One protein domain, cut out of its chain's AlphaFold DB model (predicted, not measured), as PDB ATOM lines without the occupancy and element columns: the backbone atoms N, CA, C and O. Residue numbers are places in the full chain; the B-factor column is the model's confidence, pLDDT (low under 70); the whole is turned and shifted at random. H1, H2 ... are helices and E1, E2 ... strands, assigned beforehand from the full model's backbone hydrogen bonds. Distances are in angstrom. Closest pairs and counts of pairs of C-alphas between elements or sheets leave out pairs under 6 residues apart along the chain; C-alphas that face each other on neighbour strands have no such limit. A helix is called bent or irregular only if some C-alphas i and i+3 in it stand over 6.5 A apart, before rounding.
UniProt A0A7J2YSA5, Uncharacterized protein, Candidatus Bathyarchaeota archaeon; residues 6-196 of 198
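Overview. This is residues 6 to 196 of the 198 residues of an uncharacterized protein of Candidatus Bathyarchaeota archaeon (UniProt A0A7J2YSA5). One long bent helix, H6, spans two lobes: H2 and H4 pack on its first arm, with H3 on H4 and H5 near, while its second arm lies over a strongly twisted sheet of four strands. H9 covers the same face of that sheet, and the hairpin of E5 and E6 packs on the second arm. The 191 printed residues, of mixed class, run H1 H2 H3 H4 H5 H6 E1 H7 E2 E3 H8 E4 E5 E6 H9, nine named helices and six named strands; the mixed sheet runs E1 E2 E3 E4. The whole is compact, with a radius of gyration of the C-alphas of 17.1 A and spans of 53 by 39 by 33 A.

Arrangement. H1, residues 6 to 12, is close but not clearly touching H6b, residues 90 to 104: the closest C-alphas, Ile 8 and His 97, are 6.5 A apart. H6, residues 75 to 104, was assigned as one helix by its hydrogen bonds but is bent, C-alphas 87 and 90 being 6.8 A apart; H6a, residues 75 to 87, and H6b stand at a shallow tilt of 29 degrees. H2, residues 25 to 30, touches H6a about perpendicular at 82 degrees, closest C-alphas Ile 27 and Leu 81, 6.1 A. H3, residues 36 to 47, touches H4, residues 53 to 63, closest C-alphas Thr 39 and Tyr 60, 5.8 A. H4 touches H6a, closest C-alphas Val 57 and Leu 85, 6.4 A. H5, residues 65 to 68, is close but not clearly touching H4. E1, residues 108 to 110, is antiparallel to E2, residues 123 to 127 (N 110 to O 124, 2.9 A). E2 forms a hairpin with E3, residues 130 to 138 (N 125 to O 132, 2.8 A). E3, H8, residues 141 to 151, and E4, residues 159 to 165, make a strand-helix-strand unit, parallel neighbour strands with a helix between, its crossover right-handed (N 135 to O 161, 2.8 A). H7, residues 113 to 119, only grazes the sheet. H6b and H9, residues 183 to 196, are on one face of it, two layers, with heights over the sheet of 8.1 A and 7.7 A. E5, residues 173 to 175, and E6, residues 178 to 180, form a hairpin (N 175 to O 178, 2.9 A). Every O i to N i+4 pair is within hydrogen-bond range in H1, H2, H3, H4, H6a, H6b, H7 and H8, and 9 of 10 in H9; H5 is too short for one.

Along the chain. H1 begins at C-alpha 6 (31.468, -10.728, 51.971). H6b, 21.0 A long, begins at C-alpha 90 (16.463, -15.838, 47.766), and H6a is 18.3 A. E3 is 25.6 A. H9, 19.9 A, ends at C-alpha 196 (21.683, 12.635, 36.454).

Size, cuts and confidence. The C-alphas farthest apart, Thr 74 and Lys 195, are 52.7 A apart. The printed part has no cut. The link from H1 to H2 is long, with 12 residues. The pLDDT is under 70 in residues 111 to 121 and 152 to 157.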
ATOM      1  N   LYS A   6      30.604  -9.551  51.892       97.94
ATOM      2  CA  LYS A   6      31.468 -10.728  51.971       97.94
ATOM      3  C   LYS A   6      31.094 -11.690  53.098       97.94
ATOM      4  O   LYS A   6      31.173 -12.903  52.900       97.94
ATOM      5  N   GLU A   7      30.690 -11.189  54.263       98.00
ATOM      6  CA  GLU A   7      30.185 -12.032  55.353       98.00
ATOM      7  C   GLU A   7      28.899 -12.747  54.945       98.00
ATOM      8  O   GLU A   7      28.787 -13.953  55.160       98.00
ATOM      9  N   ILE A   8      27.980 -12.039  54.281       98.25
ATOM     10  CA  ILE A   8      26.750 -12.625  53.731       98.25
ATOM     11  C   ILE A   8      27.096 -13.757  52.762       98.25
ATOM     12  O   ILE A   8      26.595 -14.871  52.909       98.25
ATOM     13  N   GLU A   9      28.006 -13.515  51.814       98.50
ATOM     14  CA  GLU A   9      28.469 -14.541  50.871       98.50
ATOM     15  C   GLU A   9      29.049 -15.768  51.580       98.50
ATOM     16  O   GLU A   9      28.751 -16.903  51.209       98.50
ATOM     17  N   ASN A  10      29.867 -15.549  52.609       98.38
ATOM     18  CA  ASN A  10      30.495 -16.630  53.359       98.38
ATOM     19  C   ASN A  10      29.477 -17.483  54.125       98.38
ATOM     20  O   ASN A  10      29.693 -18.689  54.238       98.38
ATOM     21  N   GLN A  11      28.397 -16.881  54.630       98.00
ATOM     22  CA  GLN A  11      27.337 -17.591  55.348       98.00
ATOM     23  C   GLN A  11      26.466 -18.419  54.395       98.00
ATOM     24  O   GLN A  11      26.199 -19.589  54.658       98.00
ATOM     25  N   ILE A  12      26.067 -17.848  53.254       98.38
ATOM     26  CA  ILE A  12      25.089 -18.490  52.363       98.38
ATOM     27  C   ILE A  12      25.698 -19.493  51.376       98.38
ATOM     28  O   ILE A  12      24.955 -20.225  50.723       98.38
ATOM     29  N   LYS A  13      27.030 -19.535  51.226       98.19
ATOM     30  CA  LYS A  13      27.710 -20.398  50.235       98.19
ATOM     31  C   LYS A  13      27.326 -21.880  50.347       98.19
ATOM     32  O   LYS A  13      27.266 -22.567  49.328       98.19
ATOM     33  N   ASP A  14      27.035 -22.337  51.564       96.88
ATOM     34  CA  ASP A  14      26.700 -23.730  51.868       96.88
ATOM     35  C   ASP A  14      25.189 -23.952  52.048       96.88
ATOM     36  O   ASP A  14      24.736 -25.093  52.152       96.88
ATOM     37  N   TYR A  15      24.385 -22.884  52.031       97.94
ATOM     38  CA  TYR A  15      22.931 -22.989  52.126       97.94
ATOM     39  C   TYR A  15      22.365 -23.624  50.858       97.94
ATOM     40  O   TYR A  15      22.750 -23.284  49.736       97.94
ATOM     41  N   LYS A  16      21.417 -24.545  51.051       96.56
ATOM     42  CA  LYS A  16      20.694 -25.214  49.969       96.56
ATOM     43  C   LYS A  16      19.279 -24.687  49.879       96.56
ATOM     44  O   LYS A  16      18.527 -24.734  50.852       96.56
ATOM     45  N   LEU A  17      18.920 -24.187  48.703       97.50
ATOM     46  CA  LEU A  17      17.576 -23.698  48.447       97.50
ATOM     47  C   LEU A  17      16.673 -24.866  48.071       97.50
ATOM     48  O   LEU A  17      16.930 -25.588  47.109       97.50
ATOM     49  N   THR A  18      15.576 -25.024  48.806       97.19
ATOM     50  CA  THR A  18      14.533 -25.991  48.473       97.19
ATOM     51  C   THR A  18      13.264 -25.260  48.060       97.19
ATOM     52  O   THR A  18      12.921 -24.193  48.577       97.19
ATOM     53  N   PHE A  19      12.566 -25.807  47.068       96.75
ATOM     54  CA  PHE A  19      11.355 -25.199  46.535       96.75
ATOM     55  C   PHE A  19      10.237 -26.221  46.463       96.75
ATOM     56  O   PHE A  19      10.407 -27.329  45.961       96.75
ATOM     57  N   ILE A  20       9.066 -25.796  46.921       95.31
ATOM     58  CA  ILE A  20       7.833 -26.565  46.840       95.31
ATOM     59  C   ILE A  20       7.095 -26.114  45.574       95.31
ATOM     60  O   ILE A  20       6.915 -24.914  45.337       95.31
ATOM     61  N   GLY A  21       6.678 -27.077  44.748       92.88
ATOM     62  CA  GLY A  21       6.020 -26.833  43.454       92.88
ATOM     63  C   GLY A  21       4.600 -26.263  43.547       92.88
ATOM     64  O   GLY A  21       4.015 -25.909  42.526       92.88
ATOM     65  N   VAL A  22       4.049 -26.146  44.757       93.31
ATOM     66  CA  VAL A  22       2.688 -25.669  45.012       93.31
ATOM     67  C   VAL A  22       2.590 -24.155  44.827       93.31
ATOM     68  O   VAL A  22       3.439 -23.377  45.282       93.31
ATOM     69  N   ARG A  23       1.520 -23.731  44.153       89.69
ATOM     70  CA  ARG A  23       1.126 -22.332  43.987       89.69
ATOM     71  C   ARG A  23      -0.365 -22.217  44.244       89.69
ATOM     72  O   ARG A  23      -1.161 -22.594  43.392       89.69
ATOM     73  N   ASP A  24      -0.710 -21.706  45.415       88.50
ATOM     74  CA  ASP A  24      -2.089 -21.409  45.778       88.50
ATOM     75  C   ASP A  24      -2.426 -19.971  45.321       88.50
ATOM     76  O   ASP A  24      -1.789 -19.025  45.795       88.50
ATOM     77  N   PRO A  25      -3.378 -19.774  44.386       86.50
ATOM     78  CA  PRO A  25      -3.742 -18.445  43.896       86.50
ATOM     79  C   PRO A  25      -4.287 -17.497  44.972       86.50
ATOM     80  O   PRO A  25      -4.082 -16.287  44.858       86.50
ATOM     81  N   GLU A  26      -4.957 -18.020  46.007       88.12
ATOM     82  CA  GLU A  26      -5.460 -17.210  47.122       88.12
ATOM     83  C   GLU A  26      -4.288 -16.612  47.896       88.12
ATOM     84  O   GLU A  26      -4.228 -15.400  48.112       88.12
ATOM     85  N   ILE A  27      -3.311 -17.458  48.227       88.50
ATOM     86  CA  ILE A  27      -2.086 -17.059  48.919       88.50
ATOM     87  C   ILE A  27      -1.238 -16.114  48.072       88.50
ATOM     88  O   ILE A  27      -0.619 -15.213  48.626       88.50
ATOM     89  N   GLU A  28      -1.150 -16.312  46.757       82.94
ATOM     90  CA  GLU A  28      -0.294 -15.491  45.890       82.94
ATOM     91  C   GLU A  28      -0.845 -14.072  45.694       82.94
ATOM     92  O   GLU A  28      -0.061 -13.121  45.665       82.94
ATOM     93  N   TRP A  29      -2.170 -13.917  45.574       78.75
ATOM     94  CA  TRP A  29      -2.748 -12.681  45.028       78.75
ATOM     95  C   TRP A  29      -3.921 -12.079  45.797       78.75
ATOM     96  O   TRP A  29      -4.170 -10.887  45.634       78.75
ATOM     97  N   ARG A  30      -4.672 -12.861  46.577       81.06
ATOM     98  CA  ARG A  30      -5.956 -12.403  47.146       81.06
ATOM     99  C   ARG A  30      -5.870 -12.105  48.629       81.06
ATOM    100  O   ARG A  30      -6.470 -11.147  49.106       81.06
ATOM    101  N   ILE A  31      -5.111 -12.914  49.350       84.88
ATOM    102  CA  ILE A  31      -4.965 -12.794  50.790       84.88
ATOM    103  C   ILE A  31      -3.894 -11.752  51.121       84.88
ATOM    104  O   ILE A  31      -2.766 -11.805  50.623       84.88
ATOM    105  N   LYS A  32      -4.236 -10.833  52.030       86.12
ATOM    106  CA  LYS A  32      -3.265  -9.934  52.653       86.12
ATOM    107  C   LYS A  32      -2.521 -10.695  53.748       86.12
ATOM    108  O   LYS A  32      -3.110 -11.067  54.755       86.12
ATOM    109  N   LEU A  33      -1.232 -10.924  53.529       89.25
ATOM    110  CA  LEU A  33      -0.347 -11.590  54.481       89.25
ATOM    111  C   LEU A  33       0.549 -10.561  55.177       89.25
ATOM    112  O   LEU A  33       0.872  -9.539  54.562       89.25
ATOM    113  N   PRO A  34       1.004 -10.841  56.410       90.50
ATOM    114  CA  PRO A  34       2.090 -10.089  57.022       90.50
ATOM    115  C   PRO A  34       3.328 -10.069  56.128       90.50
ATOM    116  O   PRO A  34       3.636 -11.050  55.438       90.50
ATOM    117  N   MET A  35       4.045  -8.951  56.127       89.12
ATOM    118  CA  MET A  35       5.168  -8.744  55.220       89.12
ATOM    119  C   MET A  35       6.314  -9.707  55.542       89.12
ATOM    120  O   MET A  35       6.797  -9.802  56.667       89.12
ATOM    121  N   PHE A  36       6.779 -10.428  54.522       93.12
ATOM    122  CA  PHE A  36       7.833 -11.438  54.668       93.12
ATOM    123  C   PHE A  36       9.178 -10.821  55.074       93.12
ATOM    124  O   PHE A  36       9.941 -11.423  55.830       93.12
ATOM    125  N   VAL A  37       9.444  -9.608  54.581       90.31
ATOM    126  CA  VAL A  37      10.677  -8.853  54.826       90.31
ATOM    127  C   VAL A  37      10.865  -8.528  56.311       90.31
ATOM    128  O   VAL A  37      11.979  -8.647  56.814       90.31
ATOM    129  N   ASP A  38       9.778  -8.249  57.037       90.81
ATOM    130  CA  ASP A  38       9.832  -7.904  58.461       90.81
ATOM    131  C   ASP A  38      10.394  -9.058  59.297       90.81
ATOM    132  O   ASP A  38      11.302  -8.868  60.102       90.81
ATOM    133  N   THR A  39       9.901 -10.281  59.068       94.56
ATOM    134  CA  THR A  39      10.405 -11.472  59.774       94.56
ATOM    135  C   THR A  39      11.865 -11.744  59.424       94.56
ATOM    136  O   THR A  39      12.661 -12.067  60.304       94.56
ATOM    137  N   PHE A  40      12.231 -11.612  58.145       95.69
ATOM    138  CA  PHE A  40      13.599 -11.855  57.701       95.69
ATOM    139  C   PHE A  40      14.586 -10.886  58.361       95.69
ATOM    140  O   PHE A  40      15.551 -11.335  58.972       95.69
ATOM    141  N   TYR A  41      14.331  -9.576  58.309       92.19
ATOM    142  CA  TYR A  41      15.227  -8.604  58.935       92.19
ATOM    143  C   TYR A  41      15.215  -8.692  60.460       92.19
ATOM    144  O   TYR A  41      16.274  -8.531  61.058       92.19
ATOM    145  N   ALA A  42      14.083  -9.011  61.096       92.44
ATOM    146  CA  ALA A  42      14.047  -9.263  62.536       92.44
ATOM    147  C   ALA A  42      14.986 -10.415  62.933       92.44
ATOM    148  O   ALA A  42      15.757 -10.274  63.878       92.44
ATOM    149  N   LEU A  43      15.004 -11.514  62.168       95.50
ATOM    150  CA  LEU A  43      15.941 -12.622  62.391       95.50
ATOM    151  C   LEU A  43      17.402 -12.209  62.205       95.50
ATOM    152  O   LEU A  43      18.251 -12.585  63.012       95.50
ATOM    153  N   VAL A  44      17.707 -11.429  61.165       95.25
ATOM    154  CA  VAL A  44      19.077 -10.942  60.952       95.25
ATOM    155  C   VAL A  44      19.502 -10.006  62.092       95.25
ATOM    156  O   VAL A  44      20.649 -10.060  62.526       95.25
ATOM    157  N   GLN A  45      18.588  -9.182  62.626       92.50
ATOM    158  CA  GLN A  45      18.856  -8.315  63.784       92.50
ATOM    159  C   GLN A  45      19.094  -9.125  65.060       92.50
ATOM    160  O   GLN A  45      20.041  -8.842  65.786       92.50
ATOM    161  N   GLU A  46      18.245 -10.121  65.319       93.75
ATOM    162  CA  GLU A  46      18.289 -10.963  66.517       93.75
ATOM    163  C   GLU A  46      19.557 -11.828  66.554       93.75
ATOM    164  O   GLU A  46      20.186 -11.968  67.599       93.75
ATOM    165  N   THR A  47      19.942 -12.399  65.409       94.94
ATOM    166  CA  THR A  47      21.025 -13.393  65.337       94.94
ATOM    167  C   THR A  47      22.365 -12.823  64.884       94.94
ATOM    168  O   THR A  47      23.392 -13.473  65.061       94.94
ATOM    169  N   GLY A  48      22.378 -11.642  64.257       94.56
ATOM    170  CA  GLY A  48      23.567 -11.118  63.584       94.56
ATOM    171  C   GLY A  48      24.015 -11.969  62.388       94.56
ATOM    172  O   GLY A  48      25.173 -11.893  61.989       94.56
ATOM    173  N   SER A  49      23.129 -12.799  61.829       96.56
ATOM    174  CA  SER A  49      23.432 -13.734  60.742       96.56
ATOM    175  C   SER A  49      22.292 -13.810  59.727       96.56
ATOM    176  O   SER A  49      21.153 -13.457  60.022       96.56
ATOM    177  N   VAL A  50      22.591 -14.259  58.512       97.69
ATOM    178  CA  VAL A  50      21.583 -14.553  57.496       97.69
ATOM    179  C   VAL A  50      20.860 -15.832  57.923       97.69
ATOM    180  O   VAL A  50      21.507 -16.872  57.970       97.69
ATOM    181  N   PRO A  51      19.546 -15.814  58.215       97.88
ATOM    182  CA  PRO A  51      18.842 -17.035  58.596       97.88
ATOM    183  C   PRO A  51      18.821 -18.000  57.417       97.88
ATOM    184  O   PRO A  51      18.693 -17.559  56.274       97.88
ATOM    185  N   SER A  52      18.873 -19.305  57.662       98.25
ATOM    186  CA  SER A  52      18.588 -20.314  56.639       98.25
ATOM    187  C   SER A  52      17.136 -20.220  56.152       98.25
ATOM    188  O   SER A  52      16.262 -19.638  56.800       98.25
ATOM    189  N   GLN A  53      16.850 -20.828  54.996       98.06
ATOM    190  CA  GLN A  53      15.491 -20.852  54.444       98.06
ATOM    191  C   GLN A  53      14.489 -21.503  55.415       98.06
ATOM    192  O   GLN A  53      13.345 -21.060  55.497       98.06
ATOM    193  N   GLU A  54      14.917 -22.528  56.156       97.94
ATOM    194  CA  GLU A  54      14.085 -23.233  57.135       97.94
ATOM    195  C   GLU A  54      13.806 -22.374  58.372       97.94
ATOM    196  O   GLU A  54      12.655 -22.242  58.786       97.94
ATOM    197  N   GLU A  55      14.836 -21.728  58.927       98.19
ATOM    198  CA  GLU A  55      14.687 -20.821  60.071       98.19
ATOM    199  C   GLU A  55      13.762 -19.653  59.738       98.19
ATOM    200  O   GLU A  55      12.874 -19.326  60.525       98.19
ATOM    201  N   PHE A  56      13.917 -19.073  58.546       98.44
ATOM    202  CA  PHE A  56      13.043 -18.013  58.058       98.44
ATOM    203  C   PHE A  56      11.578 -18.462  57.978       98.44
ATOM    204  O   PHE A  56      10.696 -17.789  58.514       98.44
ATOM    205  N   VAL A  57      11.309 -19.605  57.338       98.12
ATOM    206  CA  VAL A  57       9.948 -20.151  57.206       98.12
ATOM    207  C   VAL A  57       9.341 -20.423  58.579       98.12
ATOM    208  O   VAL A  57       8.225 -19.980  58.855       98.12
ATOM    209  N   LYS A  58      10.078 -21.119  59.450       97.94
ATOM    210  CA  LYS A  58       9.628 -21.464  60.798       97.94
ATOM    211  C   LYS A  58       9.268 -20.212  61.595       97.94
ATOM    212  O   LYS A  58       8.144 -20.104  62.085       97.94
ATOM    213  N   LYS A  59      10.185 -19.244  61.671       97.62
ATOM    214  CA  LYS A  59       9.975 -18.017  62.447       97.62
ATOM    215  C   LYS A  59       8.830 -17.175  61.884       97.62
ATOM    216  O   LYS A  59       8.105 -16.561  62.655       97.62
ATOM    217  N   TYR A  60       8.613 -17.180  60.566       97.62
ATOM    218  CA  TYR A  60       7.477 -16.475  59.966       97.62
ATOM    219  C   TYR A  60       6.143 -17.019  60.479       97.62
ATOM    220  O   TYR A  60       5.270 -16.241  60.863       97.62
ATOM    221  N   PHE A  61       5.983 -18.343  60.529       96.62
ATOM    222  CA  PHE A  61       4.772 -18.943  61.091       96.62
ATOM    223  C   PHE A  61       4.623 -18.661  62.589       96.62
ATOM    224  O   PHE A  61       3.502 -18.456  63.046       96.62
ATOM    225  N   GLU A  62       5.724 -18.625  63.342       95.38
ATOM    226  CA  GLU A  62       5.711 -18.319  64.777       95.38
ATOM    227  C   GLU A  62       5.310 -16.862  65.053       95.38
ATOM    228  O   GLU A  62       4.382 -16.615  65.820       95.38
ATOM    229  N   PHE A  63       5.958 -15.897  64.394       94.00
ATOM    230  CA  PHE A  63       5.703 -14.464  64.580       94.00
ATOM    231  C   PHE A  63       4.292 -14.051  64.183       94.00
ATOM    232  O   PHE A  63       3.709 -13.169  64.806       94.00
ATOM    233  N   ASN A  64       3.736 -14.707  63.171       93.88
ATOM    234  CA  ASN A  64       2.454 -14.332  62.594       93.88
ATOM    235  C   ASN A  64       1.332 -15.310  62.973       93.88
ATOM    236  O   ASN A  64       0.272 -15.296  62.356       93.88
ATOM    237  N   ALA A  65       1.533 -16.175  63.975       92.50
ATOM    238  CA  ALA A  65       0.591 -17.245  64.313       92.50
ATOM    239  C   ALA A  65      -0.851 -16.746  64.542       92.50
ATOM    240  O   ALA A  65      -1.803 -17.420  64.149       92.50
ATOM    241  N   LEU A  66      -1.012 -15.559  65.140       89.56
ATOM    242  CA  LEU A  66      -2.321 -14.940  65.371       89.56
ATOM    243  C   LEU A  66      -2.978 -14.478  64.062       89.56
ATOM    244  O   LEU A  66      -4.117 -14.859  63.793       89.56
ATOM    245  N   ASP A  67      -2.253 -13.741  63.219       87.88
ATOM    246  CA  ASP A  67      -2.753 -13.227  61.933       87.88
ATOM    247  C   ASP A  67      -3.044 -14.352  60.924       87.88
ATOM    248  O   ASP A  67      -3.932 -14.263  60.069       87.88
ATOM    249  N   LEU A  68      -2.288 -15.447  61.020       90.19
ATOM    250  CA  LEU A  68      -2.406 -16.584  60.117       90.19
ATOM    251  C   LEU A  68      -3.513 -17.564  60.518       90.19
ATOM    252  O   LEU A  68      -3.924 -18.358  59.672       90.19
ATOM    253  N   ARG A  69      -4.020 -17.506  61.758       84.94
ATOM    254  CA  ARG A  69      -4.994 -18.472  62.297       84.94
ATOM    255  C   ARG A  69      -6.251 -18.602  61.434       84.94
ATOM    256  O   ARG A  69      -6.660 -19.714  61.119       84.94
ATOM    257  N   GLU A  70      -6.820 -17.474  61.022       79.75
ATOM    258  CA  GLU A  70      -8.043 -17.421  60.203       79.75
ATOM    259  C   GLU A  70      -7.749 -17.450  58.696       79.75
ATOM    260  O   GLU A  70      -8.614 -17.717  57.862       79.75
ATOM    261  N   THR A  71      -6.499 -17.181  58.328       77.19
ATOM    262  CA  THR A  71      -6.066 -17.049  56.938       77.19
ATOM    263  C   THR A  71      -5.657 -18.403  56.347       77.19
ATOM    264  O   THR A  71      -5.972 -18.735  55.200       77.19
ATOM    265  N   ILE A  72      -4.987 -19.226  57.154       78.19
ATOM    266  CA  ILE A  72      -4.422 -20.520  56.771       78.19
ATOM    267  C   ILE A  72      -5.218 -21.653  57.420       78.19
ATOM    268  O   ILE A  72      -4.723 -22.430  58.232       78.19
ATOM    269  N   VAL A  73      -6.487 -21.742  57.043       76.44
ATOM    270  CA  VAL A  73      -7.433 -22.706  57.628       76.44
ATOM    271  C   VAL A  73      -7.272 -24.137  57.111       76.44
ATOM    272  O   VAL A  73      -7.843 -25.053  57.694       76.44
ATOM    273  N   THR A  74      -6.504 -24.356  56.035       85.94
ATOM    274  CA  THR A  74      -6.290 -25.699  55.469       85.94
ATOM    275  C   THR A  74      -4.804 -26.051  55.335       85.94
ATOM    276  O   THR A  74      -3.969 -25.152  55.153       85.94
ATOM    277  N   PRO A  75      -4.446 -27.351  55.379       89.06
ATOM    278  CA  PRO A  75      -3.085 -27.811  55.109       89.06
ATOM    279  C   PRO A  75      -2.548 -27.351  53.747       89.06
ATOM    280  O   PRO A  75      -1.376 -26.994  53.631       89.06
ATOM    281  N   GLU A  76      -3.403 -27.290  52.725       89.75
ATOM    282  CA  GLU A  76      -3.042 -26.860  51.371       89.75
ATOM    283  C   GLU A  76      -2.666 -25.379  51.343       89.75
ATOM    284  O   GLU A  76      -1.644 -25.020  50.756       89.75
ATOM    285  N   ARG A  77      -3.426 -24.521  52.041       90.81
ATOM    286  CA  ARG A  77      -3.097 -23.094  52.180       90.81
ATOM    287  C   ARG A  77      -1.785 -22.898  52.924       90.81
ATOM    288  O   ARG A  77      -0.986 -22.042  52.544       90.81
ATOM    289  N   LYS A  78      -1.531 -23.711  53.955       93.50
ATOM    290  CA  LYS A  78      -0.270 -23.667  54.710       93.50
ATOM    291  C   LYS A  78       0.908 -24.020  53.813       93.50
ATOM    292  O   LYS A  78       1.890 -23.282  53.778       93.50
ATOM    293  N   LEU A  79       0.774 -25.097  53.043       95.00
ATOM    294  CA  LEU A  79       1.777 -25.533  52.080       95.00
ATOM    295  C   LEU A  79       1.981 -24.498  50.962       95.00
ATOM    296  O   LEU A  79       3.112 -24.244  50.551       95.00
ATOM    297  N   GLY A  80       0.904 -23.861  50.495       95.12
ATOM    298  CA  GLY A  80       0.950 -22.764  49.532       95.12
ATOM    299  C   GLY A  80       1.728 -21.556  50.054       95.12
ATOM    300  O   GLY A  80       2.558 -21.002  49.325       95.12
ATOM    301  N   LEU A  81       1.517 -21.181  51.321       95.94
ATOM    302  CA  LEU A  81       2.266 -20.104  51.968       95.94
ATOM    303  C   LEU A  81       3.732 -20.461  52.163       95.94
ATOM    304  O   LEU A  81       4.599 -19.669  51.802       95.94
ATOM    305  N   GLU A  82       4.024 -21.659  52.661       97.25
ATOM    306  CA  GLU A  82       5.399 -22.133  52.789       97.25
ATOM    307  C   GLU A  82       6.121 -22.101  51.437       97.25
ATOM    308  O   GLU A  82       7.224 -21.564  51.316       97.25
ATOM    309  N   ALA A  83       5.469 -22.597  50.383       96.69
ATOM    310  CA  ALA A  83       6.011 -22.562  49.034       96.69
ATOM    311  C   ALA A  83       6.307 -21.121  48.574       96.69
ATOM    312  O   ALA A  83       7.334 -20.874  47.934       96.69
ATOM    313  N   ARG A  84       5.443 -20.155  48.918       95.50
ATOM    314  CA  ARG A  84       5.630 -18.729  48.606       95.50
ATOM    315  C   ARG A  84       6.774 -18.096  49.411       95.50
ATOM    316  O   ARG A  84       7.585 -17.372  48.826       95.50
ATOM    317  N   LEU A  85       6.895 -18.410  50.701       96.94
ATOM    318  CA  LEU A  85       7.997 -17.968  51.566       96.94
ATOM    319  C   LEU A  85       9.340 -18.473  51.031       96.94
ATOM    320  O   LEU A  85      10.245 -17.676  50.776       96.94
ATOM    321  N   ARG A  86       9.439 -19.778  50.739       97.81
ATOM    322  CA  ARG A  86      10.648 -20.405  50.181       97.81
ATOM    323  C   ARG A  86      11.075 -19.775  48.856       97.81
ATOM    324  O   ARG A  86      12.267 -19.571  48.640       97.81
ATOM    325  N   ARG A  87      10.123 -19.426  47.981       95.25
ATOM    326  CA  ARG A  87      10.401 -18.710  46.720       95.25
ATOM    327  C   ARG A  87      10.847 -17.263  46.925       95.25
ATOM    328  O   ARG A  87      11.614 -16.763  46.108       95.25
ATOM    329  N   THR A  88      10.363 -16.597  47.969       94.25
ATOM    330  CA  THR A  88      10.717 -15.199  48.264       94.25
ATOM    331  C   THR A  88      12.098 -15.083  48.898       94.25
ATOM    332  O   THR A  88      12.838 -14.152  48.589       94.25
ATOM    333  N   TYR A  89      12.473 -16.053  49.729       97.44
ATOM    334  CA  TYR A  89      13.702 -16.042  50.517       97.44
ATOM    335  C   TYR A  89      14.989 -15.681  49.734       97.44
ATOM    336  O   TYR A  89      15.702 -14.782  50.179       97.44
ATOM    337  N   PRO A  90      15.277 -16.233  48.533       96.25
ATOM    338  CA  PRO A  90      16.463 -15.838  47.766       96.25
ATOM    339  C   PRO A  90      16.481 -14.360  47.365       96.25
ATOM    340  O   PRO A  90      17.548 -13.796  47.144       96.25
ATOM    341  N   SER A  91      15.308 -13.735  47.234       93.19
ATOM    342  CA  SER A  91      15.205 -12.301  46.970       93.19
ATOM    343  C   SER A  91      15.565 -11.474  48.195       93.19
ATOM    344  O   SER A  91      16.277 -10.497  48.041       93.19
ATOM    345  N   LEU A  92      15.141 -11.893  49.390       94.25
ATOM    346  CA  LEU A  92      15.461 -11.199  50.643       94.25
ATOM    347  C   LEU A  92      16.965 -11.246  50.937       94.25
ATOM    348  O   LEU A  92      17.562 -10.233  51.283       94.25
ATOM    349  N   VAL A  93      17.600 -12.401  50.709       96.25
ATOM    350  CA  VAL A  93      19.060 -12.547  50.833       96.25
ATOM    351  C   VAL A  93      19.801 -11.665  49.825       96.25
ATOM    352  O   VAL A  93      20.785 -11.021  50.183       96.25
ATOM    353  N   ARG A  94      19.331 -11.604  48.569       95.06
ATOM    354  CA  ARG A  94      19.889 -10.695  47.555       95.06
ATOM    355  C   ARG A  94      19.780  -9.232  47.959       95.06
ATOM    356  O   ARG A  94      20.709  -8.483  47.696       95.06
ATOM    357  N   ASP A  95      18.652  -8.846  48.536       92.06
ATOM    358  CA  ASP A  95      18.375  -7.458  48.892       92.06
ATOM    359  C   ASP A  95      19.242  -7.010  50.077       92.06
ATOM    360  O   ASP A  95      19.883  -5.964  50.023       92.06
ATOM    361  N   LEU A  96      19.392  -7.878  51.086       93.69
ATOM    362  CA  LEU A  96      20.354  -7.695  52.175       93.69
ATOM    363  C   LEU A  96      21.794  -7.568  51.647       93.69
ATOM    364  O   LEU A  96      22.540  -6.687  52.070       93.69
ATOM    365  N   HIS A  97      22.184  -8.440  50.709       95.81
ATOM    366  CA  HIS A  97      23.509  -8.404  50.083       95.81
ATOM    367  C   HIS A  97      23.744  -7.114  49.292       95.81
ATOM    368  O   HIS A  97      24.791  -6.489  49.452       95.81
ATOM    369  N   LEU A  98      22.771  -6.693  48.481       93.94
ATOM    370  CA  LEU A  98      22.860  -5.462  47.701       93.94
ATOM    371  C   LEU A  98      22.950  -4.234  48.609       93.94
ATOM    372  O   LEU A  98      23.768  -3.356  48.347       93.94
ATOM    373  N   ASN A  99      22.168  -4.187  49.688       92.06
ATOM    374  CA  ASN A  99      22.241  -3.110  50.668       92.06
ATOM    375  C   ASN A  99      23.660  -2.967  51.248       92.06
ATOM    376  O   ASN A  99      24.224  -1.870  51.229       92.06
ATOM    377  N   ALA A 100      24.267  -4.078  51.679       93.12
ATOM    378  CA  ALA A 100      25.643  -4.091  52.177       93.12
ATOM    379  C   ALA A 100      26.646  -3.637  51.102       93.12
ATOM    380  O   ALA A 100      27.493  -2.783  51.361       93.12
ATOM    381  N   LEU A 101      26.504  -4.142  49.875       94.94
ATOM    382  CA  LEU A 101      27.393  -3.815  48.759       94.94
ATOM    383  C   LEU A 101      27.330  -2.329  48.364       94.94
ATOM    384  O   LEU A 101      28.354  -1.713  48.059       94.94
ATOM    385  N   LEU A 102      26.137  -1.731  48.378       93.00
ATOM    386  CA  LEU A 102      25.950  -0.303  48.114       93.00
ATOM    387  C   LEU A 102      26.622   0.550  49.196       93.00
ATOM    388  O   LEU A 102      27.342   1.494  48.863       93.00
ATOM    389  N   HIS A 103      26.447   0.197  50.472       91.69
ATOM    390  CA  HIS A 103      27.124   0.876  51.578       91.69
ATOM    391  C   HIS A 103      28.650   0.796  51.461       91.69
ATOM    392  O   HIS A 103      29.332   1.815  51.560       91.69
ATOM    393  N   GLU A 104      29.190  -0.392  51.184       93.44
ATOM    394  CA  GLU A 104      30.630  -0.611  50.975       93.44
ATOM    395  C   GLU A 104      31.178   0.179  49.781       93.44
ATOM    396  O   GLU A 104      32.328   0.616  49.789       93.44
ATOM    397  N   SER A 105      30.336   0.426  48.777       92.75
ATOM    398  CA  SER A 105      30.667   1.234  47.599       92.75
ATOM    399  C   SER A 105      30.583   2.749  47.843       92.75
ATOM    400  O   SER A 105      30.775   3.538  46.912       92.75
ATOM    401  N   GLY A 106      30.309   3.171  49.082       90.56
ATOM    402  CA  GLY A 106      30.272   4.572  49.500       90.56
ATOM    403  C   GLY A 106      28.933   5.272  49.268       90.56
ATOM    404  O   GLY A 106      28.884   6.502  49.313       90.56
ATOM    405  N   PHE A 107      27.854   4.529  49.007       90.25
ATOM    406  CA  PHE A 107      26.516   5.111  48.943       90.25
ATOM    407  C   PHE A 107      25.934   5.322  50.346       90.25
ATOM    408  O   PHE A 107      26.023   4.461  51.222       90.25
ATOM    409  N   GLU A 108      25.282   6.470  50.545       88.81
ATOM    410  CA  GLU A 108      24.410   6.698  51.697       88.81
ATOM    411  C   GLU A 108      23.062   6.038  51.376       88.81
ATOM    412  O   GLU A 108      22.246   6.591  50.636       88.81
ATOM    413  N   VAL A 109      22.873   4.809  51.861       85.69
ATOM    414  CA  VAL A 109      21.641   4.040  51.660       85.69
ATOM    415  C   VAL A 109      20.748   4.192  52.885       85.69
ATOM    416  O   VAL A 109      21.180   3.958  54.012       85.69
ATOM    417  N   SER A 110      19.496   4.570  52.665       78.12
ATOM    418  CA  SER A 110      18.447   4.540  53.677       78.12
ATOM    419  C   SER A 110      17.345   3.577  53.246       78.12
ATOM    420  O   SER A 110      17.041   3.440  52.059       78.12
ATOM    421  N   TYR A 111      16.738   2.915  54.224       68.62
ATOM    422  CA  TYR A 111      15.517   2.148  54.036       68.62
ATOM    423  C   TYR A 111      14.391   2.869  54.767       68.62
ATOM    424  O   TYR A 111      14.525   3.167  55.955       68.62
ATOM    425  N   ASP A 112      13.301   3.146  54.060       66.25
ATOM    426  CA  ASP A 112      12.067   3.652  54.648       66.25
ATOM    427  C   ASP A 112      10.939   2.661  54.352       66.25
ATOM    428  O   ASP A 112      10.598   2.414  53.195       66.25
ATOM    429  N   ARG A 113      10.374   2.082  55.416       57.16
ATOM    430  CA  ARG A 113       9.330   1.052  55.346       57.16
ATOM    431  C   ARG A 113       8.039   1.599  54.740       57.16
ATOM    432  O   ARG A 113       7.352   0.866  54.034       57.16
ATOM    433  N   ASP A 114       7.728   2.868  54.989       55.50
ATOM    434  CA  ASP A 114       6.514   3.488  54.463       55.50
ATOM    435  C   ASP A 114       6.662   3.763  52.958       55.50
ATOM    436  O   ASP A 114       5.733   3.505  52.189       55.50
ATOM    437  N   THR A 115       7.859   4.153  52.506       55.84
ATOM    438  CA  THR A 115       8.192   4.288  51.078       55.84
ATOM    439  C   THR A 115       8.321   2.929  50.363       55.84
ATOM    440  O   THR A 115       7.892   2.813  49.215       55.84
ATOM    441  N   ASP A 116       8.821   1.869  51.009       54.50
ATOM    442  CA  ASP A 116       8.849   0.513  50.426       54.50
ATOM    443  C   ASP A 116       7.428  -0.046  50.219       54.50
ATOM    444  O   ASP A 116       7.077  -0.513  49.132       54.50
ATOM    445  N   VAL A 117       6.551   0.092  51.219       53.22
ATOM    446  CA  VAL A 117       5.163  -0.391  51.132       53.22
ATOM    447  C   VAL A 117       4.317   0.444  50.161       53.22
ATOM    448  O   VAL A 117       3.478  -0.126  49.459       53.22
ATOM    449  N   ALA A 118       4.521   1.766  50.089       50.84
ATOM    450  CA  ALA A 118       3.729   2.659  49.235       50.84
ATOM    451  C   ALA A 118       4.258   2.792  47.795       50.84
ATOM    452  O   ALA A 118       3.462   2.936  46.866       50.84
ATOM    453  N   ALA A 119       5.580   2.748  47.593       54.94
ATOM    454  CA  ALA A 119       6.220   2.985  46.297       54.94
ATOM    455  C   ALA A 119       7.001   1.771  45.758       54.94
ATOM    456  O   ALA A 119       7.420   1.774  44.599       54.94
ATOM    457  N   GLY A 120       7.155   0.682  46.522       58.72
ATOM    458  CA  GLY A 120       7.873  -0.523  46.085       58.72
ATOM    459  C   GLY A 120       9.344  -0.261  45.774       58.72
ATOM    460  O   GLY A 120       9.853  -0.796  44.782       58.72
ATOM    461  N   VAL A 121       9.960   0.634  46.548       68.38
ATOM    462  CA  VAL A 121      11.362   1.045  46.460       68.38
ATOM    463  C   VAL A 121      12.185   0.142  47.365       68.38
ATOM    464  O   VAL A 121      12.044   0.208  48.579       68.38
ATOM    465  N   ASP A 122      13.073  -0.653  46.769       74.19
ATOM    466  CA  ASP A 122      13.873  -1.616  47.526       74.19
ATOM    467  C   ASP A 122      15.003  -0.889  48.300       74.19
ATOM    468  O   ASP A 122      15.287  -1.209  49.458       74.19
ATOM    469  N   HIS A 123      15.603   0.168  47.722       81.12
ATOM    470  CA  HIS A 123      16.591   1.015  48.412       81.12
ATOM    471  C   HIS A 123      16.458   2.501  48.062       81.12
ATOM    472  O   HIS A 123      16.287   2.858  46.899       81.12
ATOM    473  N   MET A 124      16.648   3.388  49.040       85.12
ATOM    474  CA  MET A 124      16.799   4.823  48.789       85.12
ATOM    475  C   MET A 124      18.278   5.188  48.877       85.12
ATOM    476  O   MET A 124      18.920   4.967  49.900       85.12
ATOM    477  N   VAL A 125      18.832   5.735  47.803       88.06
ATOM    478  CA  VAL A 125      20.254   6.060  47.691       88.06
ATOM    479  C   VAL A 125      20.419   7.561  47.560       88.06
ATOM    480  O   VAL A 125      19.957   8.169  46.595       88.06
ATOM    481  N   LYS A 126      21.126   8.169  48.510       87.19
ATOM    482  CA  LYS A 126      21.544   9.562  48.407       87.19
ATOM    483  C   LYS A 126      22.938   9.632  47.795       87.19
ATOM    484  O   LYS A 126      23.896   9.036  48.286       87.19
ATOM    485  N   TYR A 127      23.046  10.363  46.691       87.69
ATOM    486  CA  TYR A 127      24.269  10.489  45.910       87.69
ATOM    487  C   TYR A 127      24.409  11.914  45.373       87.69
ATOM    488  O   TYR A 127      23.491  12.440  44.745       87.69
ATOM    489  N   LYS A 128      25.553  12.558  45.653       88.00
ATOM    490  CA  LYS A 128      25.849  13.952  45.255       88.00
ATOM    491  C   LYS A 128      24.713  14.942  45.583       88.00
ATOM    492  O   LYS A 128      24.362  15.799  44.782       88.00
ATOM    493  N   GLY A 129      24.105  14.797  46.761       85.25
ATOM    494  CA  GLY A 129      23.017  15.668  47.226       85.25
ATOM    495  C   GLY A 129      21.636  15.383  46.619       85.25
ATOM    496  O   GLY A 129      20.661  15.974  47.069       85.25
ATOM    497  N   SER A 130      21.524  14.460  45.658       86.88
ATOM    498  CA  SER A 130      20.246  13.980  45.118       86.88
ATOM    499  C   SER A 130      19.829  12.661  45.767       86.88
ATOM    500  O   SER A 130      20.673  11.821  46.077       86.88
ATOM    501  N   LEU A 131      18.522  12.468  45.936       87.00
ATOM    502  CA  LEU A 131      17.920  11.217  46.390       87.00
ATOM    503  C   LEU A 131      17.419  10.414  45.186       87.00
ATOM    504  O   LEU A 131      16.727  10.956  44.321       87.00
ATOM    505  N   PHE A 132      17.758   9.130  45.149       87.75
ATOM    506  CA  PHE A 132      17.383   8.195  44.098       87.75
ATOM    507  C   PHE A 132      16.678   6.982  44.698       87.75
ATOM    508  O   PHE A 132      17.128   6.417  45.690       87.75
ATOM    509  N   MET A 133      15.586   6.572  44.068       86.88
ATOM    510  CA  MET A 133      14.801   5.404  44.445       86.88
ATOM    511  C   MET A 133      15.243   4.219  43.588       86.88
ATOM    512  O   MET A 133      15.049   4.217  42.372       86.88
ATOM    513  N   ILE A 134      15.871   3.225  44.201       87.56
ATOM    514  CA  ILE A 134      16.437   2.068  43.513       87.56
ATOM    515  C   ILE A 134      15.481   0.884  43.625       87.56
ATOM    516  O   ILE A 134      14.996   0.556  44.708       87.56
ATOM    517  N   HIS A 135      15.248   0.224  42.495       87.06
ATOM    518  CA  HIS A 135      14.471  -1.002  42.401       87.06
ATOM    519  C   HIS A 135      15.364  -2.149  41.948       87.06
ATOM    520  O   HIS A 135      15.978  -2.089  40.882       87.06
ATOM    521  N   SER A 136      15.420  -3.210  42.740       87.62
ATOM    522  CA  SER A 136      16.229  -4.392  42.497       87.62
ATOM    523  C   SER A 136      15.324  -5.535  42.019       87.62
ATOM    524  O   SER A 136      14.297  -5.874  42.608       87.62
ATOM    525  N   TYR A 137      15.644  -6.134  40.871       86.62
ATOM    526  CA  TYR A 137      14.967  -7.357  40.440       86.62
ATOM    527  C   TYR A 137      15.816  -8.206  39.508       86.62
ATOM    528  O   TYR A 137      16.742  -7.759  38.833       86.62
ATOM    529  N   VAL A 138      15.434  -9.477  39.433       86.19
ATOM    530  CA  VAL A 138      16.035 -10.444  38.521       86.19
ATOM    531  C   VAL A 138      15.416 -10.301  37.132       86.19
ATOM    532  O   VAL A 138      14.199 -10.416  36.983       86.19
ATOM    533  N   GLY A 139      16.246 -10.145  36.098       83.75
ATOM    534  CA  GLY A 139      15.868  -9.936  34.692       83.75
ATOM    535  C   GLY A 139      15.206 -11.130  33.985       83.75
ATOM    536  O   GLY A 139      15.346 -11.299  32.775       83.75
ATOM    537  N   THR A 140      14.479 -11.983  34.705       82.69
ATOM    538  CA  THR A 140      13.659 -13.053  34.113       82.69
ATOM    539  C   THR A 140      12.328 -12.503  33.595       82.69
ATOM    540  O   THR A 140      11.869 -11.448  34.036       82.69
ATOM    541  N   SER A 141      11.639 -13.239  32.715       81.31
ATOM    542  CA  SER A 141      10.293 -12.858  32.248       81.31
ATOM    543  C   SER A 141       9.309 -12.650  33.403       81.31
ATOM    544  O   SER A 141       8.488 -11.741  33.363       81.31
ATOM    545  N   ARG A 142       9.435 -13.446  34.472       77.88
ATOM    546  CA  ARG A 142       8.628 -13.293  35.689       77.88
ATOM    547  C   ARG A 142       9.011 -12.064  36.506       77.88
ATOM    548  O   ARG A 142       8.117 -11.385  36.990       77.88
ATOM    549  N   GLY A 143      10.304 -11.773  36.650       79.25
ATOM    550  CA  GLY A 143      10.758 -10.562  37.342       79.25
ATOM    551  C   GLY A 143      10.262  -9.296  36.643       79.25
ATOM    552  O   GLY A 143       9.684  -8.427  37.289       79.25
ATOM    553  N   ARG A 144      10.355  -9.259  35.305       82.44
ATOM    554  CA  ARG A 144       9.787  -8.178  34.483       82.44
ATOM    555  C   ARG A 144       8.274  -8.045  34.649       82.44
ATOM    556  O   ARG A 144       7.790  -6.936  34.848       82.44
ATOM    557  N   LEU A 145       7.534  -9.157  34.627       80.38
ATOM    558  CA  LEU A 145       6.087  -9.140  34.866       80.38
ATOM    559  C   LEU A 145       5.754  -8.593  36.264       80.38
ATOM    560  O   LEU A 145       4.890  -7.735  36.404       80.38
ATOM    561  N   GLY A 146       6.471  -9.043  37.297       76.25
ATOM    562  CA  GLY A 146       6.311  -8.531  38.658       76.25
ATOM    563  C   GLY A 146       6.562  -7.024  38.749       76.25
ATOM    564  O   GLY A 146       5.778  -6.315  39.380       76.25
ATOM    565  N   ARG A 147       7.599  -6.524  38.064       80.44
ATOM    566  CA  ARG A 147       7.900  -5.089  37.966       80.44
ATOM    567  C   ARG A 147       6.782  -4.318  37.268       80.44
ATOM    568  O   ARG A 147       6.336  -3.313  37.801       80.44
ATOM    569  N   GLN A 148       6.263  -4.815  36.146       79.38
ATOM    570  CA  GLN A 148       5.131  -4.189  35.449       79.38
ATOM    571  C   GLN A 148       3.891  -4.071  36.345       79.38
ATOM    572  O   GLN A 148       3.271  -3.013  36.396       79.38
ATOM    573  N   ILE A 149       3.565  -5.121  37.104       74.75
ATOM    574  CA  ILE A 149       2.436  -5.098  38.044       74.75
ATOM    575  C   ILE A 149       2.705  -4.122  39.206       74.75
ATOM    576  O   ILE A 149       1.777  -3.481  39.693       74.75
ATOM    577  N   LYS A 150       3.953  -3.989  39.685       70.44
ATOM    578  CA  LYS A 150       4.322  -2.949  40.670       70.44
ATOM    579  C   LYS A 150       4.142  -1.542  40.077       70.44
ATOM    580  O   LYS A 150       3.565  -0.691  40.738       70.44
ATOM    581  N   ASN A 151       4.529  -1.327  38.819       71.25
ATOM    582  CA  ASN A 151       4.424  -0.020  38.167       71.25
ATOM    583  C   ASN A 151       2.988   0.466  37.954       71.25
ATOM    584  O   ASN A 151       2.760   1.661  37.854       71.25
ATOM    585  N   GLN A 152       2.021  -0.448  37.883       68.62
ATOM    586  CA  GLN A 152       0.602  -0.095  37.793       68.62
ATOM    587  C   GLN A 152      -0.024   0.241  39.153       68.62
ATOM    588  O   GLN A 152      -1.124   0.780  39.194       68.62
ATOM    589  N   ARG A 153       0.636  -0.126  40.259       63.16
ATOM    590  CA  ARG A 153       0.099   0.007  41.621       63.16
ATOM    591  C   ARG A 153       0.664   1.197  42.390       63.16
ATOM    592  O   ARG A 153       0.067   1.563  43.395       63.16
ATOM    593  N   HIS A 154       1.784   1.769  41.951       62.12
ATOM    594  CA  HIS A 154       2.488   2.834  42.666       62.12
ATOM    595  C   HIS A 154       2.612   4.085  41.798       62.12
ATOM    596  O   HIS A 154       2.895   3.988  40.604       62.12
ATOM    597  N   ASP A 155       2.434   5.251  42.416       61.75
ATOM    598  CA  ASP A 155       2.739   6.540  41.798       61.75
ATOM    599  C   ASP A 155       4.211   6.877  42.074       61.75
ATOM    600  O   ASP A 155       4.598   7.199  43.201       61.75
ATOM    601  N   PHE A 156       5.065   6.702  41.066       64.38
ATOM    602  CA  PHE A 156       6.495   6.966  41.194       64.38
ATOM    603  C   PHE A 156       6.762   8.462  41.034       64.38
ATOM    604  O   PHE A 156       6.843   8.977  39.918       64.38
ATOM    605  N   THR A 157       6.938   9.158  42.153       65.62
ATOM    606  CA  THR A 157       7.408  10.546  42.160       65.62
ATOM    607  C   THR A 157       8.898  10.589  42.515       65.62
ATOM    608  O   THR A 157       9.346   9.953  43.463       65.62
ATOM    609  N   GLY A 158       9.692  11.345  41.748       75.44
ATOM    610  CA  GLY A 158      11.139  11.484  41.964       75.44
ATOM    611  C   GLY A 158      12.011  10.734  40.950       75.44
ATOM    612  O   GLY A 158      11.588  10.444  39.831       75.44
ATOM    613  N   LYS A 159      13.278  10.479  41.310       83.50
ATOM    614  CA  LYS A 159      14.290   9.867  40.427       83.50
ATOM    615  C   LYS A 159      14.390   8.358  40.692       83.50
ATOM    616  O   LYS A 159      15.010   7.958  41.673       83.50
ATOM    617  N   HIS A 160      13.811   7.532  39.819       85.25
ATOM    618  CA  HIS A 160      13.765   6.069  39.973       85.25
ATOM    619  C   HIS A 160      14.747   5.339  39.047       85.25
ATOM    620  O   HIS A 160      14.840   5.675  37.867       85.25
ATOM    621  N   PHE A 161      15.432   4.315  39.568       86.19
ATOM    622  CA  PHE A 161      16.416   3.512  38.834       86.19
ATOM    623  C   PHE A 161      16.251   2.024  39.087       86.19
ATOM    624  O   PHE A 161      16.148   1.580  40.224       86.19
ATOM    625  N   ASP A 162      16.293   1.243  38.014       87.44
ATOM    626  CA  ASP A 162      16.264  -0.211  38.089       87.44
ATOM    627  C   ASP A 162      17.700  -0.764  38.074       87.44
ATOM    628  O   ASP A 162      18.457  -0.529  37.130       87.44
ATOM    629  N   ILE A 163      18.065  -1.556  39.084       89.81
ATOM    630  CA  ILE A 163      19.275  -2.383  39.087       89.81
ATOM    631  C   ILE A 163      18.894  -3.833  38.761       89.81
ATOM    632  O   ILE A 163      18.406  -4.613  39.587       89.81
ATOM    633  N   ILE A 164      19.086  -4.196  37.495       88.94
ATOM    634  CA  ILE A 164      18.639  -5.482  36.957       88.94
ATOM    635  C   ILE A 164      19.745  -6.522  37.109       88.94
ATOM    636  O   ILE A 164      20.823  -6.381  36.530       88.94
ATOM    637  N   LEU A 165      19.451  -7.611  37.818       89.81
ATOM    638  CA  LEU A 165      20.311  -8.789  37.829       89.81
ATOM    639  C   LEU A 165      20.047  -9.622  36.572       89.81
ATOM    640  O   LEU A 165      19.054 -10.355  36.484       89.81
ATOM    641  N   ASP A 166      20.920  -9.489  35.578       87.69
ATOM    642  CA  ASP A 166      20.818 -10.232  34.327       87.69
ATOM    643  C   ASP A 166      21.326 -11.670  34.492       87.69
ATOM    644  O   ASP A 166      22.521 -11.945  34.470       87.69
ATOM    645  N   MET A 167      20.388 -12.606  34.618       86.00
ATOM    646  CA  MET A 167      20.684 -14.035  34.760       86.00
ATOM    647  C   MET A 167      21.249 -14.676  33.491       86.00
ATOM    648  O   MET A 167      21.752 -15.793  33.559       86.00
ATOM    649  N   SER A 168      21.127 -14.013  32.336       85.19
ATOM    650  CA  SER A 168      21.743 -14.479  31.090       85.19
ATOM    651  C   SER A 168      23.221 -14.100  30.998       85.19
ATOM    652  O   SER A 168      23.959 -14.690  30.208       85.19
ATOM    653  N   ASN A 169      23.676 -13.163  31.835       85.62
ATOM    654  CA  ASN A 169      25.069 -12.762  31.894       85.62
ATOM    655  C   ASN A 169      25.916 -13.898  32.499       85.62
ATOM    656  O   ASN A 169      25.751 -14.216  33.679       85.62
ATOM    657  N   PRO A 170      26.885 -14.473  31.760       84.50
ATOM    658  CA  PRO A 170      27.739 -15.542  32.280       84.50
ATOM    659  C   PRO A 170      28.639 -15.085  33.438       84.50
ATOM    660  O   PRO A 170      29.205 -15.918  34.139       84.50
ATOM    661  N   LYS A 171      28.779 -13.769  33.644       87.31
ATOM    662  CA  LYS A 171      29.540 -13.166  34.745       87.31
ATOM    663  C   LYS A 171      28.684 -12.852  35.974       87.31
ATOM    664  O   LYS A 171      29.184 -12.198  36.887       87.31
ATOM    665  N   VAL A 172      27.413 -13.266  36.002       92.50
ATOM    666  CA  VAL A 172      26.560 -13.082  37.182       92.50
ATOM    667  C   VAL A 172      27.218 -13.728  38.401       92.50
ATOM    668  O   VAL A 172      27.699 -14.865  38.341       92.50
ATOM    669  N   LYS A 173      27.271 -13.002  39.520       95.62
ATOM    670  CA  LYS A 173      27.898 -13.519  40.735       95.62
ATOM    671  C   LYS A 173      27.042 -14.647  41.297       95.62
ATOM    672  O   LYS A 173      25.863 -14.450  41.590       95.62
ATOM    673  N   LYS A 174      27.638 -15.830  41.452       96.12
ATOM    674  CA  LYS A 174      26.985 -17.004  42.033       96.12
ATOM    675  C   LYS A 174      27.704 -17.436  43.304       96.12
ATOM    676  O   LYS A 174      28.917 -17.632  43.290       96.12
ATOM    677  N   VAL A 175      26.945 -17.610  44.381       97.75
ATOM    678  CA  VAL A 175      27.432 -18.078  45.683       97.75
ATOM    679  C   VAL A 175      26.476 -19.150  46.186       97.75
ATOM    680  O   VAL A 175      25.319 -18.863  46.480       97.75
ATOM    681  N   GLY A 176      26.934 -20.404  46.222       96.19
ATOM    682  CA  GLY A 176      26.054 -21.546  46.476       96.19
ATOM    683  C   GLY A 176      24.898 -21.594  45.470       96.19
ATOM    684  O   GLY A 176      25.113 -21.544  44.254       96.19
ATOM    685  N   ASP A 177      23.670 -21.644  45.986       96.69
ATOM    686  CA  ASP A 177      22.439 -21.622  45.184       96.69
ATOM    687  C   ASP A 177      21.932 -20.194  44.880       96.69
ATOM    688  O   ASP A 177      20.903 -20.021  44.221       96.69
ATOM    689  N   PHE A 178      22.645 -19.155  45.328       96.62
ATOM    690  CA  PHE A 178      22.241 -17.759  45.179       96.62
ATOM    691  C   PHE A 178      22.937 -17.090  44.000       96.62
ATOM    692  O   PHE A 178      24.131 -17.268  43.759       96.62
ATOM    693  N   PHE A 179      22.174 -16.254  43.306       96.00
ATOM    694  CA  PHE A 179      22.684 -15.290  42.339       96.00
ATOM    695  C   PHE A 179      22.613 -13.918  42.985       96.00
ATOM    696  O   PHE A 179      21.550 -13.564  43.494       96.00
ATOM    697  N   LEU A 180      23.719 -13.184  42.982       96.06
ATOM    698  CA  LEU A 180      23.898 -11.934  43.714       96.06
ATOM    699  C   LEU A 180      24.336 -10.811  42.776       96.06
ATOM    700  O   LEU A 180      24.886 -11.059  41.702       96.06
ATOM    701  N   TYR A 181      24.124  -9.578  43.223       94.88
ATOM    702  CA  TYR A 181      24.719  -8.405  42.598       94.88
ATOM    703  C   TYR A 181      26.239  -8.393  42.815       94.88
ATOM    704  O   TYR A 181      26.772  -9.034  43.724       94.88
ATOM    705  N   SER A 182      26.954  -7.689  41.949       94.62
ATOM    706  CA  SER A 182      28.400  -7.502  42.026       94.62
ATOM    707  C   SER A 182      28.772  -6.037  41.821       94.62
ATOM    708  O   SER A 182      27.933  -5.206  41.464       94.62
ATOM    709  N   ASP A 183      30.061  -5.737  41.968       93.31
ATOM    710  CA  ASP A 183      30.617  -4.412  41.682       93.31
ATOM    711  C   ASP A 183      30.314  -3.945  40.251       93.31
ATOM    712  O   ASP A 183      30.274  -2.747  39.986       93.31
ATOM    713  N   ASN A 184      30.050  -4.870  39.318       92.25
ATOM    714  CA  ASN A 184      29.648  -4.509  37.960       92.25
ATOM    715  C   ASN A 184      28.295  -3.790  37.943       92.25
ATOM    716  O   ASN A 184      28.152  -2.760  37.282       92.25
ATOM    717  N   GLU A 185      27.294  -4.323  38.646       92.81
ATOM    718  CA  GLU A 185      25.963  -3.724  38.702       92.81
ATOM    719  C   GLU A 185      25.981  -2.413  39.499       92.81
ATOM    720  O   GLU A 185      25.376  -1.431  39.069       92.81
ATOM    721  N   VAL A 186      26.745  -2.355  40.594       92.62
ATOM    722  CA  VAL A 186      26.906  -1.123  41.384       92.62
ATOM    723  C   VAL A 186      27.686  -0.050  40.617       92.62
ATOM    724  O   VAL A 186      27.318   1.124  40.639       92.62
ATOM    725  N   GLY A 187      28.719  -0.435  39.866       92.56
ATOM    726  CA  GLY A 187      29.463   0.471  38.994       92.56
ATOM    727  C   GLY A 187      28.591   1.059  37.884       92.56
ATOM    728  O   GLY A 187      28.662   2.259  37.620       92.56
ATOM    729  N   ARG A 188      27.713   0.247  37.277       91.19
ATOM    730  CA  ARG A 188      26.711   0.727  36.308       91.19
ATOM    731  C   ARG A 188      25.727   1.693  36.951       91.19
ATOM    732  O   ARG A 188      25.485   2.752  36.384       91.19
ATOM    733  N   LEU A 189      25.212   1.366  38.140       91.75
ATOM    734  CA  LEU A 189      24.350   2.277  38.889       91.75
ATOM    735  C   LEU A 189      25.052   3.623  39.091       91.75
ATOM    736  O   LEU A 189      24.503   4.653  38.722       91.75
ATOM    737  N   LYS A 190      26.296   3.620  39.580       91.88
ATOM    738  CA  LYS A 190      27.077   4.847  39.784       91.88
ATOM    739  C   LYS A 190      27.215   5.681  38.505       91.88
ATOM    740  O   LYS A 190      26.997   6.887  38.554       91.88
ATOM    741  N   GLN A 191      27.523   5.045  37.373       91.81
ATOM    742  CA  GLN A 191      27.623   5.724  36.076       91.81
ATOM    743  C   GLN A 191      26.299   6.366  35.647       91.81
ATOM    744  O   GLN A 191      26.310   7.476  35.122       91.81
ATOM    745  N   GLU A 192      25.169   5.692  35.862       90.00
ATOM    746  CA  GLU A 192      23.853   6.264  35.558       90.00
ATOM    747  C   GLU A 192      23.518   7.431  36.491       90.00
ATOM    748  O   GLU A 192      23.105   8.491  36.025       90.00
ATOM    749  N   LEU A 193      23.775   7.288  37.793       89.94
ATOM    750  CA  LEU A 193      23.554   8.365  38.759       89.94
ATOM    751  C   LEU A 193      24.440   9.588  38.474       89.94
ATOM    752  O   LEU A 193      23.978  10.720  38.605       89.94
ATOM    753  N   ASP A 194      25.683   9.385  38.029       89.94
ATOM    754  CA  ASP A 194      26.592  10.466  37.633       89.94
ATOM    755  C   ASP A 194      26.054  11.302  36.462       89.94
ATOM    756  O   ASP A 194      26.259  12.515  36.448       89.94
ATOM    757  N   LYS A 195      25.321  10.698  35.516       87.44
ATOM    758  CA  LYS A 195      24.695  11.422  34.391       87.44
ATOM    759  C   LYS A 195      23.537  12.325  34.828       87.44
ATOM    760  O   LYS A 195      23.159  13.228  34.091       87.44
ATOM    761  N   LEU A 196      22.952  12.056  35.993       80.75
ATOM    762  CA  LEU A 196      21.683  12.635  36.454       80.75
ATOM    763  C   LEU A 196      21.821  13.524  37.688       80.75
ATOM    764  O   LEU A 196      20.838  14.111  38.152       80.75
TER     765      LEU A 196